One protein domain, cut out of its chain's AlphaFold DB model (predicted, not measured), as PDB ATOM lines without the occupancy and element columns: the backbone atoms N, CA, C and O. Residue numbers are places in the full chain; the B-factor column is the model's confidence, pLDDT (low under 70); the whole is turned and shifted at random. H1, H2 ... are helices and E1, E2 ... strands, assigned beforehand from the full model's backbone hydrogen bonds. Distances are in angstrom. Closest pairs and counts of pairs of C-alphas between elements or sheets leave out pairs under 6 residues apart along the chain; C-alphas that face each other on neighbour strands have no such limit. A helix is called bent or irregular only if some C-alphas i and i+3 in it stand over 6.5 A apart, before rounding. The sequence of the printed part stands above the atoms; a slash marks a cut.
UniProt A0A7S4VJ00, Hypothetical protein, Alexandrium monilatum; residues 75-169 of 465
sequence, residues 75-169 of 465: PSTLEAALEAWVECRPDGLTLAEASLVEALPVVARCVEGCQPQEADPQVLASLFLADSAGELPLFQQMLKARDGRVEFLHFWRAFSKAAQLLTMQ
ATOM      1  N   PRO A  75      32.338 -17.839   6.352       69.38
ATOM      2  CA  PRO A  75      32.463 -19.027   7.180       69.38
ATOM      3  C   PRO A  75      31.580 -20.147   6.628       69.38
ATOM      4  O   PRO A  75      30.481 -19.906   6.135       69.38
ATOM      5  N   SER A  76      32.038 -21.391   6.756       73.81
ATOM      6  CA  SER A  76      31.146 -22.538   6.523       73.81
ATOM      7  C   SER A  76      29.957 -22.508   7.489       73.81
ATOM      8  O   SER A  76      30.085 -21.972   8.595       73.81
ATOM      9  N   THR A  77      28.846 -23.156   7.127       81.19
ATOM     10  CA  THR A  77      27.627 -23.240   7.959       81.19
ATOM     11  C   THR A  77      27.938 -23.621   9.403       81.19
ATOM     12  O   THR A  77      27.425 -23.038  10.355       81.19
ATOM     13  N   LEU A  78      28.861 -24.561   9.571       78.19
ATOM     14  CA  LEU A  78      29.329 -25.010  10.866       78.19
ATOM     15  C   LEU A  78      30.051 -23.932  11.684       78.19
ATOM     16  O   LEU A  78      29.832 -23.793  12.887       78.19
ATOM     17  N   GLU A  79      30.973 -23.209  11.052       74.81
ATOM     18  CA  GLU A  79      31.766 -22.175  11.718       74.81
ATOM     19  C   GLU A  79      30.872 -21.050  12.222       74.81
ATOM     20  O   GLU A  79      31.059 -20.576  13.343       74.81
ATOM     21  N   ALA A  80      29.882 -20.679  11.414       82.50
ATOM     22  CA  ALA A  80      28.879 -19.695  11.768       82.50
ATOM     23  C   ALA A  80      27.922 -20.203  12.855       82.50
ATOM     24  O   ALA A  80      27.573 -19.432  13.744       82.50
ATOM     25  N   ALA A  81      27.562 -21.494  12.859       85.62
ATOM     26  CA  ALA A  81      26.779 -22.094  13.941       85.62
ATOM     27  C   ALA A  81      27.525 -22.023  15.282       85.62
ATOM     28  O   ALA A  81      26.955 -21.631  16.297       85.62
ATOM     29  N   LEU A  82      28.822 -22.350  15.287       79.88
ATOM     30  CA  LEU A  82      29.674 -22.205  16.470       79.88
ATOM     31  C   LEU A  82      29.849 -20.736  16.881       79.88
ATOM     32  O   LEU A  82      29.924 -20.453  18.073       79.88
ATOM     33  N   GLU A  83      29.912 -19.809  15.919       81.75
ATOM     34  CA  GLU A  83      29.944 -18.366  16.199       81.75
ATOM     35  C   GLU A  83      28.694 -17.918  16.931       81.75
ATOM     36  O   GLU A  83      28.774 -17.374  18.029       81.75
ATOM     37  N   ALA A  84      27.548 -18.203  16.319       86.31
ATOM     38  CA  ALA A  84      26.250 -17.825  16.822       86.31
ATOM     39  C   ALA A  84      26.055 -18.398  18.221       86.31
ATOM     40  O   ALA A  84      25.644 -17.676  19.121       86.31
ATOM     41  N   TRP A  85      26.427 -19.664  18.423       86.25
ATOM     42  CA  TRP A  85      26.338 -20.306  19.722       86.25
ATOM     43  C   TRP A  85      27.170 -19.594  20.790       86.25
ATOM     44  O   TRP A  85      26.635 -19.307  21.851       86.25
ATOM     45  N   VAL A  86      28.440 -19.264  20.528       78.12
ATOM     46  CA  VAL A  86      29.297 -18.545  21.493       78.12
ATOM     47  C   VAL A  86      28.751 -17.148  21.794       78.12
ATOM     48  O   VAL A  86      28.705 -16.737  22.955       78.12
ATOM     49  N   GLU A  87      28.295 -16.431  20.771       81.69
ATOM     50  CA  GLU A  87      27.720 -15.091  20.919       81.69
ATOM     51  C   GLU A  87      26.388 -15.096  21.687       81.69
ATOM     52  O   GLU A  87      26.072 -14.123  22.370       81.69
ATOM     53  N   CYS A  88      25.641 -16.207  21.664       81.38
ATOM     54  CA  CYS A  88      24.458 -16.399  22.510       81.38
ATOM     55  C   CYS A  88      24.795 -16.491  24.012       81.38
ATOM     56  O   CYS A  88      23.876 -16.532  24.826       81.38
ATOM     57  N   ARG A  89      26.085 -16.532  24.389       79.25
ATOM     58  CA  ARG A  89      26.580 -16.676  25.774       79.25
ATOM     59  C   ARG A  89      25.908 -17.840  26.510       79.25
ATOM     60  O   ARG A  89      25.231 -17.641  27.520       79.25
ATOM     61  N   PRO A  90      26.078 -19.064  25.993       77.19
ATOM     62  CA  PRO A  90      25.420 -20.233  26.520       77.19
ATOM     63  C   PRO A  90      26.024 -20.585  27.874       77.19
ATOM     64  O   PRO A  90      27.209 -20.390  28.149       77.19
ATOM     65  N   ASP A  91      25.196 -21.188  28.705       71.25
ATOM     66  CA  ASP A  91      25.623 -21.844  29.917       71.25
ATOM     67  C   ASP A  91      26.145 -23.237  29.499       71.25
ATOM     68  O   ASP A  91      25.475 -24.266  29.677       71.25
ATOM     69  N   GLY A  92      27.400 -23.299  29.042       69.81
ATOM     70  CA  GLY A  92      28.095 -24.541  28.679       69.81
ATOM     71  C   GLY A  92      27.580 -25.102  27.352       69.81
ATOM     72  O   GLY A  92      27.703 -24.450  26.317       69.81
ATOM     73  N   LEU A  93      26.984 -26.300  27.377       75.94
ATOM     74  CA  LEU A  93      26.311 -26.907  26.211       75.94
ATOM     75  C   LEU A  93      24.813 -26.608  26.142       75.94
ATOM     76  O   LEU A  93      24.127 -27.119  25.256       75.94
ATOM     77  N   THR A  94      24.316 -25.758  27.039       83.00
ATOM     78  CA  THR A  94      22.905 -25.377  27.084       83.00
ATOM     79  C   THR A  94      22.740 -23.870  27.011       83.00
ATOM     80  O   THR A  94      23.529 -23.123  27.583       83.00
ATOM     81  N   LEU A  95      21.682 -23.420  26.356       85.06
ATOM     82  CA  LEU A  95      21.265 -22.028  26.296       85.06
ATOM     83  C   LEU A  95      19.873 -21.914  26.915       85.06
ATOM     84  O   LEU A  95      18.999 -22.722  26.610       85.06
ATOM     85  N   ALA A  96      19.654 -20.933  27.790       87.62
ATOM     86  CA  ALA A  96      18.321 -20.684  28.324       87.62
ATOM     87  C   ALA A  96      17.400 -20.197  27.199       87.62
ATOM     88  O   ALA A  96      17.751 -19.276  26.461       87.62
ATOM     89  N   GLU A  97      16.211 -20.783  27.084       86.38
ATOM     90  CA  GLU A  97      15.271 -20.449  26.014       86.38
ATOM     91  C   GLU A  97      14.854 -18.971  26.070       86.38
ATOM     92  O   GLU A  97      14.760 -18.304  25.045       86.38
ATOM     93  N   ALA A  98      14.718 -18.420  27.278       84.12
ATOM     94  CA  ALA A  98      14.432 -17.003  27.484       84.12
ATOM     95  C   ALA A  98      15.521 -16.069  26.915       84.12
ATOM     96  O   ALA A  98      15.215 -14.963  26.479       84.12
ATOM     97  N   SER A  99      16.781 -16.512  26.888       83.50
ATOM     98  CA  SER A  99      17.914 -15.731  26.373       83.50
ATOM     99  C   SER A  99      18.013 -15.755  24.847       83.50
ATOM    100  O   SER A  99      18.704 -14.918  24.270       83.50
ATOM    101  N   LEU A 100      17.312 -16.674  24.169       81.50
ATOM    102  CA  LEU A 100      17.329 -16.754  22.706       81.50
ATOM    103  C   LEU A 100      16.758 -15.506  22.055       81.50
ATOM    104  O   LEU A 100      17.304 -15.071  21.051       81.50
ATOM    105  N   VAL A 101      15.697 -14.923  22.617       80.38
ATOM    106  CA  VAL A 101      15.006 -13.768  22.021       80.38
ATOM    107  C   VAL A 101      15.974 -12.602  21.798       80.38
ATOM    108  O   VAL A 101      15.970 -11.989  20.734       80.38
ATOM    109  N   GLU A 102      16.853 -12.345  22.768       83.31
ATOM    110  CA  GLU A 102      17.890 -11.312  22.667       83.31
ATOM    111  C   GLU A 102      19.018 -11.705  21.703       83.31
ATOM    112  O   GLU A 102      19.641 -10.843  21.082       83.31
ATOM    113  N   ALA A 103      19.268 -13.006  21.544       84.12
ATOM    114  CA  ALA A 103      20.327 -13.535  20.697       84.12
ATOM    115  C   ALA A 103      19.911 -13.740  19.226       84.12
ATOM    116  O   ALA A 103      20.786 -13.798  18.359       84.12
ATOM    117  N   LEU A 104      18.609 -13.803  18.908       87.81
ATOM    118  CA  LEU A 104      18.086 -14.034  17.551       87.81
ATOM    119  C   LEU A 104      18.697 -13.106  16.484       87.81
ATOM    120  O   LEU A 104      19.068 -13.622  15.430       87.81
ATOM    121  N   PRO A 105      18.884 -11.787  16.712       88.94
ATOM    122  CA  PRO A 105      19.534 -10.921  15.727       88.94
ATOM    123  C   PRO A 105      20.981 -11.328  15.428       88.94
ATOM    124  O   PRO A 105      21.451 -11.196  14.297       88.94
ATOM    125  N   VAL A 106      21.700 -11.838  16.431       87.00
ATOM    126  CA  VAL A 106      23.069 -12.327  16.247       87.00
ATOM    127  C   VAL A 106      23.065 -13.611  15.432       87.00
ATOM    128  O   VAL A 106      23.835 -13.723  14.480       87.00
ATOM    129  N   VAL A 107      22.159 -14.539  15.752       89.69
ATOM    130  CA  VAL A 107      21.993 -15.786  15.001       89.69
ATOM    131  C   VAL A 107      21.624 -15.499  13.544       89.69
ATOM    132  O   VAL A 107      22.242 -16.070  12.652       89.69
ATOM    133  N   ALA A 108      20.695 -14.572  13.294       89.38
ATOM    134  CA  ALA A 108      20.279 -14.170  11.951       89.38
ATOM    135  C   ALA A 108      21.460 -13.678  11.106       89.38
ATOM    136  O   ALA A 108      21.665 -14.154   9.992       89.38
ATOM    137  N   ARG A 109      22.292 -12.796  11.672       89.06
ATOM    138  CA  ARG A 109      23.505 -12.285  11.018       89.06
ATOM    139  C   ARG A 109      24.522 -13.388  10.731       89.06
ATOM    140  O   ARG A 109      25.159 -13.370   9.683       89.06
ATOM    141  N   CYS A 110      24.700 -14.341  11.645       86.81
ATOM    142  CA  CYS A 110      25.588 -15.479  11.410       86.81
ATOM    143  C   CYS A 110      25.051 -16.393  10.302       86.81
ATOM    144  O   CYS A 110      25.831 -16.851   9.473       86.81
ATOM    145  N   VAL A 111      23.737 -16.639  10.266       86.88
ATOM    146  CA  VAL A 111      23.086 -17.451   9.229       86.88
ATOM    147  C   VAL A 111      23.193 -16.776   7.852       86.88
ATOM    148  O   VAL A 111      23.561 -17.441   6.886       86.88
ATOM    149  N   GLU A 112      22.950 -15.468   7.765       85.06
ATOM    150  CA  GLU A 112      23.142 -14.668   6.544       85.06
ATOM    151  C   GLU A 112      24.614 -14.661   6.093       85.06
ATOM    152  O   GLU A 112      24.918 -14.849   4.916       85.06
ATOM    153  N   GLY A 113      25.545 -14.522   7.042       79.12
ATOM    154  CA  GLY A 113      26.984 -14.470   6.782       79.12
ATOM    155  C   GLY A 113      27.587 -15.752   6.199       79.12
ATOM    156  O   GLY A 113      28.661 -15.683   5.600       79.12
ATOM    157  N   CYS A 114      26.919 -16.905   6.324       73.38
ATOM    158  CA  CYS A 114      27.343 -18.154   5.682       73.38
ATOM    159  C   CYS A 114      27.329 -18.055   4.152       73.38
ATOM    160  O   CYS A 114      28.189 -18.635   3.493       73.38
ATOM    161  N   GLN A 115      26.323 -17.379   3.591       68.81
ATOM    162  CA  GLN A 115      26.047 -17.319   2.152       68.81
ATOM    163  C   GLN A 115      25.413 -15.960   1.793       68.81
ATOM    164  O   GLN A 115      24.251 -15.894   1.385       68.81
ATOM    165  N   PRO A 116      26.164 -14.849   1.924       64.75
ATOM    166  CA  PRO A 116      25.606 -13.498   1.821       64.75
ATOM    167  C   PRO A 116      25.072 -13.161   0.421       64.75
ATOM    168  O   PRO A 116      24.257 -12.257   0.273       64.75
ATOM    169  N   GLN A 117      25.519 -13.875  -0.617       64.50
ATOM    170  CA  GLN A 117      25.081 -13.655  -2.001       64.50
ATOM    171  C   GLN A 117      23.778 -14.389  -2.353       64.50
ATOM    172  O   GLN A 117      23.165 -14.071  -3.370       64.50
ATOM    173  N   GLU A 118      23.347 -15.343  -1.527       66.88
ATOM    174  CA  GLU A 118      22.185 -16.204  -1.787       66.88
ATOM    175  C   GLU A 118      21.028 -15.963  -0.806       66.88
ATOM    176  O   GLU A 118      19.986 -16.606  -0.912       66.88
ATOM    177  N   ALA A 119      21.186 -15.041   0.148       70.06
ATOM    178  CA  ALA A 119      20.199 -14.794   1.190       70.06
ATOM    179  C   ALA A 119      18.969 -14.035   0.653       70.06
ATOM    180  O   ALA A 119      19.052 -12.859   0.299       70.06
ATOM    181  N   ASP A 120      17.806 -14.694   0.647       80.56
ATOM    182  CA  ASP A 120      16.509 -14.051   0.403       80.56
ATOM    183  C   ASP A 120      16.039 -13.297   1.671       80.56
ATOM    184  O   ASP A 120      15.757 -13.934   2.697       80.56
ATOM    185  N   PRO A 121      15.896 -11.954   1.630       81.81
ATOM    186  CA  PRO A 121      15.459 -11.162   2.780       81.81
ATOM    187  C   PRO A 121      14.076 -11.549   3.319       81.81
ATOM    188  O   PRO A 121      13.816 -11.381   4.512       81.81
ATOM    189  N   GLN A 122      13.177 -12.067   2.473       83.12
ATOM    190  CA  GLN A 122      11.847 -12.509   2.909       83.12
ATOM    191  C   GLN A 122      11.932 -13.803   3.718       83.12
ATOM    192  O   GLN A 122      11.273 -13.936   4.751       83.12
ATOM    193  N   VAL A 123      12.786 -14.734   3.287       84.62
ATOM    194  CA  VAL A 123      13.045 -15.972   4.029       84.62
ATOM    195  C   VAL A 123      13.741 -15.649   5.352       84.62
ATOM    196  O   VAL A 123      13.319 -16.159   6.389       84.62
ATOM    197  N   LEU A 124      14.721 -14.739   5.356       85.56
ATOM    198  CA  LEU A 124      15.403 -14.296   6.578       85.56
ATOM    199  C   LEU A 124      14.424 -13.671   7.587       85.56
ATOM    200  O   LEU A 124      14.455 -14.011   8.770       85.56
ATOM    201  N   ALA A 125      13.502 -12.827   7.118       86.62
ATOM    202  CA  ALA A 125      12.442 -12.266   7.949       86.62
ATOM    203  C   ALA A 125      11.538 -13.364   8.538       86.62
ATOM    204  O   ALA A 125      11.290 -13.357   9.738       86.62
ATOM    205  N   SER A 126      11.110 -14.344   7.733       86.69
ATOM    206  CA  SER A 126      10.272 -15.458   8.212       86.69
ATOM    207  C   SER A 126      10.970 -16.362   9.238       86.69
ATOM    208  O   SER A 126      10.319 -16.960  10.095       86.69
ATOM    209  N   LEU A 127      12.300 -16.459   9.167       88.25
ATOM    210  CA  LEU A 127      13.096 -17.271  10.081       88.25
ATOM    211  C   LEU A 127      13.223 -16.626  11.463       88.25
ATOM    212  O   LEU A 127      13.157 -17.341  12.465       88.25
ATOM    213  N   PHE A 128      13.403 -15.305  11.523       89.81
ATOM    214  CA  PHE A 128      13.854 -14.619  12.740       89.81
ATOM    215  C   PHE A 128      12.898 -13.557  13.292       89.81
ATOM    216  O   PHE A 128      13.073 -13.141  14.438       89.81
ATOM    217  N   LEU A 129      11.889 -13.127  12.534       86.19
ATOM    218  CA  LEU A 129      10.869 -12.191  13.006       86.19
ATOM    219  C   LEU A 129       9.579 -12.941  13.345       86.19
ATOM    220  O   LEU A 129       9.171 -13.850  12.625       86.19
ATOM    221  N   ALA A 130       8.942 -12.544  14.446       78.19
ATOM    222  CA  ALA A 130       7.609 -13.024  14.785       78.19
ATOM    223  C   ALA A 130       6.604 -12.540  13.731       78.19
ATOM    224  O   ALA A 130       6.726 -11.426  13.206       78.19
ATOM    225  N   ASP A 131       5.614 -13.371  13.421       72.12
ATOM    226  CA  ASP A 131       4.570 -12.983  12.482       72.12
ATOM    227  C   ASP A 131       3.571 -12.002  13.124       72.12
ATOM    228  O   ASP A 131       3.543 -11.767  14.334       72.12
ATOM    229  N   SER A 132       2.709 -11.405  12.299       69.88
ATOM    230  CA  SER A 132       1.650 -10.510  12.781       69.88
ATOM    231  C   SER A 132       0.587 -11.212  13.641       69.88
ATOM    232  O   SER A 132      -0.266 -10.529  14.207       69.88
ATOM    233  N   ALA A 133       0.597 -12.547  13.706       76.12
ATOM    234  CA  ALA A 133      -0.303 -13.350  14.528       76.12
ATOM    235  C   ALA A 133       0.263 -13.619  15.937       76.12
ATOM    236  O   ALA A 133      -0.481 -14.076  16.803       76.12
ATOM    237  N   GLY A 134       1.526 -13.260  16.196       69.19
ATOM    238  CA  GLY A 134       2.193 -13.457  17.483       69.19
ATOM    239  C   GLY A 134       2.810 -14.848  17.651       69.19
ATOM    240  O   GLY A 134       3.163 -15.209  18.773       69.19
ATOM    241  N   GLU A 135       2.943 -15.616  16.569       79.56
ATOM    242  CA  GLU A 135       3.636 -16.902  16.579       79.56
ATOM    243  C   GLU A 135       5.152 -16.703  16.713       79.56
ATOM    244  O   GLU A 135       5.729 -15.709  16.252       79.56
ATOM    245  N   LEU A 136       5.812 -17.670  17.353       83.12
ATOM    246  CA  LEU A 136       7.265 -17.650  17.517       83.12
ATOM    247  C   LEU A 136       7.964 -17.700  16.146       83.12
ATOM    248  O   LEU A 136       7.472 -18.385  15.248       83.12
ATOM    249  N   PRO A 137       9.134 -17.056  15.976       87.88
ATOM    250  CA  PRO A 137       9.910 -17.156  14.740       87.88
ATOM    251  C   PRO A 137      10.191 -18.615  14.357       87.88
ATOM    252  O   PRO A 137      10.444 -19.447  15.234       87.88
ATOM    253  N   LEU A 138      10.211 -18.932  13.057       88.81
ATOM    254  CA  LEU A 138      10.410 -20.310  12.583       88.81
ATOM    255  C   LEU A 138      11.714 -20.922  13.119       88.81
ATOM    256  O   LEU A 138      11.735 -22.098  13.478       88.81
ATOM    257  N   PHE A 139      12.781 -20.127  13.246       90.50
ATOM    258  CA  PHE A 139      14.028 -20.579  13.859       90.50
ATOM    259  C   PHE A 139      13.813 -21.078  15.292       90.50
ATOM    260  O   PHE A 139      14.313 -22.139  15.653       90.50
ATOM    261  N   GLN A 140      13.030 -20.354  16.093       88.50
ATOM    262  CA  GLN A 140      12.722 -20.744  17.465       88.50
ATOM    263  C   GLN A 140      11.827 -21.986  17.514       88.50
ATOM    264  O   GLN A 140      12.056 -22.853  18.349       88.50
ATOM    265  N   GLN A 141      10.885 -22.140  16.579       88.12
ATOM    266  CA  GLN A 141      10.078 -23.364  16.454       88.12
ATOM    267  C   GLN A 141      10.920 -24.597  16.084       88.12
ATOM    268  O   GLN A 141      10.579 -25.728  16.429       88.12
ATOM    269  N   MET A 142      12.024 -24.395  15.359       90.50
ATOM    270  CA  MET A 142      12.965 -25.459  15.003       90.50
ATOM    271  C   MET A 142      13.863 -25.875  16.174       90.50
ATOM    272  O   MET A 142      14.445 -26.966  16.136       90.50
ATOM    273  N   LEU A 143      13.984 -25.037  17.207       87.88
ATOM    274  CA  LEU A 143      14.689 -25.379  18.434       87.88
ATOM    275  C   LEU A 143      13.801 -26.272  19.297       87.88
ATOM    276  O   LEU A 143      12.642 -25.974  19.568       87.88
ATOM    277  N   LYS A 144      14.365 -27.385  19.763       83.31
ATOM    278  CA  LYS A 144      13.682 -28.280  20.695       83.31
ATOM    279  C   LYS A 144      14.148 -27.961  22.110       83.31
ATOM    280  O   LYS A 144      15.112 -28.556  22.587       83.31
ATOM    281  N   ALA A 145      13.502 -26.991  22.750       83.81
ATOM    282  CA  ALA A 145      13.775 -26.695  24.148       83.81
ATOM    283  C   ALA A 145      13.261 -27.830  25.048       83.81
ATOM    284  O   ALA A 145      12.174 -28.374  24.840       83.81
ATOM    285  N   ARG A 146      14.051 -28.187  26.056       78.06
ATOM    286  CA  ARG A 146      13.697 -29.124  27.120       78.06
ATOM    287  C   ARG A 146      13.944 -28.431  28.447       78.06
ATOM    288  O   ARG A 146      15.016 -27.875  28.659       78.06
ATOM    289  N   ASP A 147      12.930 -28.408  29.305       81.88
ATOM    290  CA  ASP A 147      12.991 -27.737  30.609       81.88
ATOM    291  C   ASP A 147      13.459 -26.267  30.509       81.88
ATOM    292  O   ASP A 147      14.228 -25.769  31.332       81.88
ATOM    293  N   GLY A 148      13.021 -25.569  29.450       85.94
ATOM    294  CA  GLY A 148      13.393 -24.178  29.170       85.94
ATOM    295  C   GLY A 148      14.851 -23.984  28.738       85.94
ATOM    296  O   GLY A 148      15.369 -22.866  28.811       85.94
ATOM    297  N   ARG A 149      15.541 -25.049  28.314       87.38
ATOM    298  CA  ARG A 149      16.916 -25.014  27.809       87.38
ATOM    299  C   ARG A 149      17.020 -25.638  26.425       87.38
ATOM    300  O   ARG A 149      16.403 -26.653  26.131       87.38
ATOM    301  N   VAL A 150      17.846 -25.041  25.580       90.19
ATOM    302  CA  VAL A 150      18.210 -25.551  24.259       90.19
ATOM    303  C   VAL A 150      19.618 -26.119  24.330       90.19
ATOM    304  O   VAL A 150      20.544 -25.432  24.754       90.19
ATOM    305  N   GLU A 151      19.786 -27.365  23.904       88.94
ATOM    306  CA  GLU A 151      21.090 -28.022  23.805       88.94
ATOM    307  C   GLU A 151      21.798 -27.662  22.491       88.94
ATOM    308  O   GLU A 151      21.159 -27.439  21.455       88.94
ATOM    309  N   PHE A 152      23.135 -27.669  22.507       87.69
ATOM    310  CA  PHE A 152      23.945 -27.309  21.341       87.69
ATOM    311  C   PHE A 152      23.616 -28.131  20.084       87.69
ATOM    312  O   PHE A 152      23.556 -27.570  18.993       87.69
ATOM    313  N   LEU A 153      23.383 -29.446  20.194       89.62
ATOM    314  CA  LEU A 153      23.097 -30.276  19.015       89.62
ATOM    315  C   LEU A 153      21.779 -29.879  18.334       89.62
ATOM    316  O   LEU A 153      21.721 -29.836  17.102       89.62
ATOM    317  N   HIS A 154      20.739 -29.542  19.106       92.44
ATOM    318  CA  HIS A 154      19.478 -29.031  18.559       92.44
ATOM    319  C   HIS A 154      19.644 -27.632  17.974       92.44
ATOM    320  O   HIS A 154      19.100 -27.368  16.902       92.44
ATOM    321  N   PHE A 155      20.437 -26.770  18.614       93.12
ATOM    322  CA  PHE A 155      20.779 -25.461  18.061       93.12
ATOM    323  C   PHE A 155      21.508 -25.581  16.724       93.12
ATOM    324  O   PHE A 155      21.095 -24.968  15.743       93.12
ATOM    325  N   TRP A 156      22.550 -26.412  16.650       91.81
ATOM    326  CA  TRP A 156      23.296 -26.647  15.417       91.81
ATOM    327  C   TRP A 156      22.381 -27.205  14.321       91.81
ATOM    328  O   TRP A 156      22.431 -26.730  13.192       91.81
ATOM    329  N   ARG A 157      21.478 -28.143  14.642       93.88
ATOM    330  CA  ARG A 157      20.475 -28.642  13.686       93.88
ATOM    331  C   ARG A 157      19.555 -27.537  13.164       93.88
ATOM    332  O   ARG A 157      19.340 -27.460  11.953       93.88
ATOM    333  N   ALA A 158      19.021 -26.695  14.047       93.00
ATOM    334  CA  ALA A 158      18.173 -25.574  13.648       93.00
ATOM    335  C   ALA A 158      18.948 -24.568  12.781       93.00
ATOM    336  O   ALA A 158      18.446 -24.140  11.746       93.00
ATOM    337  N   PHE A 159      20.199 -24.273  13.143       93.00
ATOM    338  CA  PHE A 159      21.096 -23.407  12.379       93.00
ATOM    339  C   PHE A 159      21.349 -23.937  10.967       93.00
ATOM    340  O   PHE A 159      21.098 -23.220  10.000       93.00
ATOM    341  N   SER A 160      21.775 -25.197  10.823       90.31
ATOM    342  CA  SER A 160      22.027 -25.800   9.506       90.31
ATOM    343  C   SER A 160      20.777 -25.764   8.633       90.31
ATOM    344  O   SER A 160      20.845 -25.465   7.443       90.31
ATOM    345  N   LYS A 161      19.606 -26.027   9.221       89.88
ATOM    346  CA  LYS A 161      18.344 -26.016   8.486       89.88
ATOM    347  C   LYS A 161      17.904 -24.598   8.093       89.88
ATOM    348  O   LYS A 161      17.374 -24.435   6.998       89.88
ATOM    349  N   ALA A 162      18.156 -23.590   8.925       89.94
ATOM    350  CA  ALA A 162      17.910 -22.186   8.588       89.94
ATOM    351  C   ALA A 162      18.824 -21.708   7.451       89.94
ATOM    352  O   ALA A 162      18.340 -21.107   6.495       89.94
ATOM    353  N   ALA A 163      20.115 -22.054   7.505       87.19
ATOM    354  CA  ALA A 163      21.066 -21.769   6.434       87.19
ATOM    355  C   ALA A 163      20.653 -22.436   5.110       87.19
ATOM    356  O   ALA A 163      20.655 -21.785   4.071       87.19
ATOM    357  N   GLN A 164      20.212 -23.699   5.150       85.44
ATOM    358  CA  GLN A 164      19.677 -24.385   3.969       85.44
ATOM    359  C   GLN A 164      18.438 -23.685   3.403       85.44
ATOM    360  O   GLN A 164      18.344 -23.517   2.194       85.44
ATOM    361  N   LEU A 165      17.482 -23.278   4.247       86.69
ATOM    362  CA  LEU A 165      16.252 -22.614   3.796       86.69
ATOM    363  C   LEU A 165      16.528 -21.300   3.057       86.69
ATOM    364  O   LEU A 165      15.811 -20.999   2.105       86.69
ATOM    365  N   LEU A 166      17.573 -20.562   3.444       80.81
ATOM    366  CA  LEU A 166      18.004 -19.367   2.718       80.81
ATOM    367  C   LEU A 166      18.554 -19.682   1.325       80.81
ATOM    368  O   LEU A 166      18.333 -18.900   0.410       80.81
ATOM    369  N   THR A 167      19.222 -20.823   1.145       72.56
ATOM    370  CA  THR A 167      19.889 -21.180  -0.117       72.56
ATOM    371  C   THR A 167      19.030 -22.027  -1.058       72.56
ATOM    372  O   THR A 167      19.360 -22.156  -2.234       72.56
ATOM    373  N   MET A 168      17.883 -22.565  -0.609       64.12
ATOM    374  CA  MET A 168      17.013 -23.448  -1.419       64.12
ATOM    375  C   MET A 168      16.452 -22.810  -2.710       64.12
ATOM    376  O   MET A 168      15.838 -23.522  -3.507       64.12
ATOM    377  N   GLN A 169      16.638 -21.506  -2.936       52.47
ATOM    378  CA  GLN A 169      16.208 -20.809  -4.155       52.47
ATOM    379  C   GLN A 169      17.342 -20.544  -5.166       52.47
ATOM    380  O   GLN A 169      17.058 -20.147  -6.298       52.47
TER     381      GLN A 169
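AT A GLANCE: This is residues 75 to 169 of the 465 residues of the protein "Hypothetical protein" of Alexandrium monilatum (UniProt A0A7S4VJ00). Picture a flat, mostly helical body in which the long helix H5 runs over one side of the helical hairpin H2 and H3, with H1 packed at one edge and the short H4 at the opposite edge. A small ribbon of two antiparallel strands, E1 and E2, sits at the end where H2 and H5 begin, and the loop round Ala 133, between H3 and H4, sticks out past H3 and H4. The 95 printed residues hold five named helices and two named strands, in the order H1, E1, H2, H3, H4, E2, H5; the sheet has the order E1 - E2, and of the 63 residues in named elements 57 are in helices and 6 in strands. The whole is compact, with a radius of gyration of the C-alphas of 12.3 A and spans of 35 by 34 by 18 A.

IN THESE COORDINATES: Begin at Pro 75 and go on to C-alpha 77 at (27.627, -23.240, 7.959), where H1 begins; it covers residues 77 to 87, 15.3 A from first to last C-alpha. Strand E1 is residues 94 to 96, 6.7 A long. At residue 97 look for H2 at (15.271, -20.449, 26.014); it runs to residue 113 and is 23.3 A long, with a kink of 59 degrees near residue 104. H2 is irregular there: C-alphas 102 and 105 are 7.1 A apart. H3 follows at residues 121 to 128, 10.7 A long, then H4 at residues 138 to 142, 6.2 A long. Strand E2 is residues 149 to 151, 6.5 A long. H5 takes residues 152 to 167, 22.7 A long, and ends at C-alpha 167 at (19.889, -21.180, -0.117).

HOW THE PARTS SIT: Start with H5, the hub, which touches the four other helices. Look first at H1: the closest C-alphas are those of Ala 81 and Trp 156, 5.9 A apart, with a steep tilt of 54 degrees, opposite ways. H5 touches H2 at Ala 163 and Val 111, 5.5 A between these closest C-alphas, with a steep tilt of 41 degrees, the same way; residues 111 to 112 alone of H2 take part. With residues 162 to 166 alone H5 touches H3, closest at the C-alphas of Leu 166 and Val 123, 6.2 A, at a shallow tilt of 17 degrees, opposite ways. With residues 158 to 162 alone it touches H4, where the C-alphas of Ala 158 and Met 142 are closest, 5.4 A apart. Next find the hairpin H2 and H3: the C-alphas of Leu 104 and Phe 128 are closest, 6.4 A, and the tilt is a shallow 26 degrees, opposite ways. H1 touches H2 closest at the C-alphas of Ala 84 and Val 107, 5.1 A, at a steep tilt of 40 degrees. H3 touches H4, with the C-alphas of Leu 127 and Leu 138 closest at 4.8 A. H2 and H4 are near each other, while H1 is apart from H3 and from H4. E1 and E2 are antiparallel neighbours at 151 degrees between their directions; N 95 and O 150 are 2.8 A apart, and N 150 and O 95 are 2.8 A apart, both within hydrogen-bond range. In H1, H3, H4 and H5 every O i to N i+4 pair is within hydrogen-bond range; in H2 9 of 13 are.

THE WHOLE: The two C-alphas farthest apart are those of Gln 117 and Asp 147, 37.5 A. The printed part has no cut, and no link is long; the links from E1 to H2 and from E2 to H5 are tight. The mean pLDDT of the printed part is 82.4, and you will find values under 70 at residues 75, 92, 115 to 118, 132, 134 and 168 to 169.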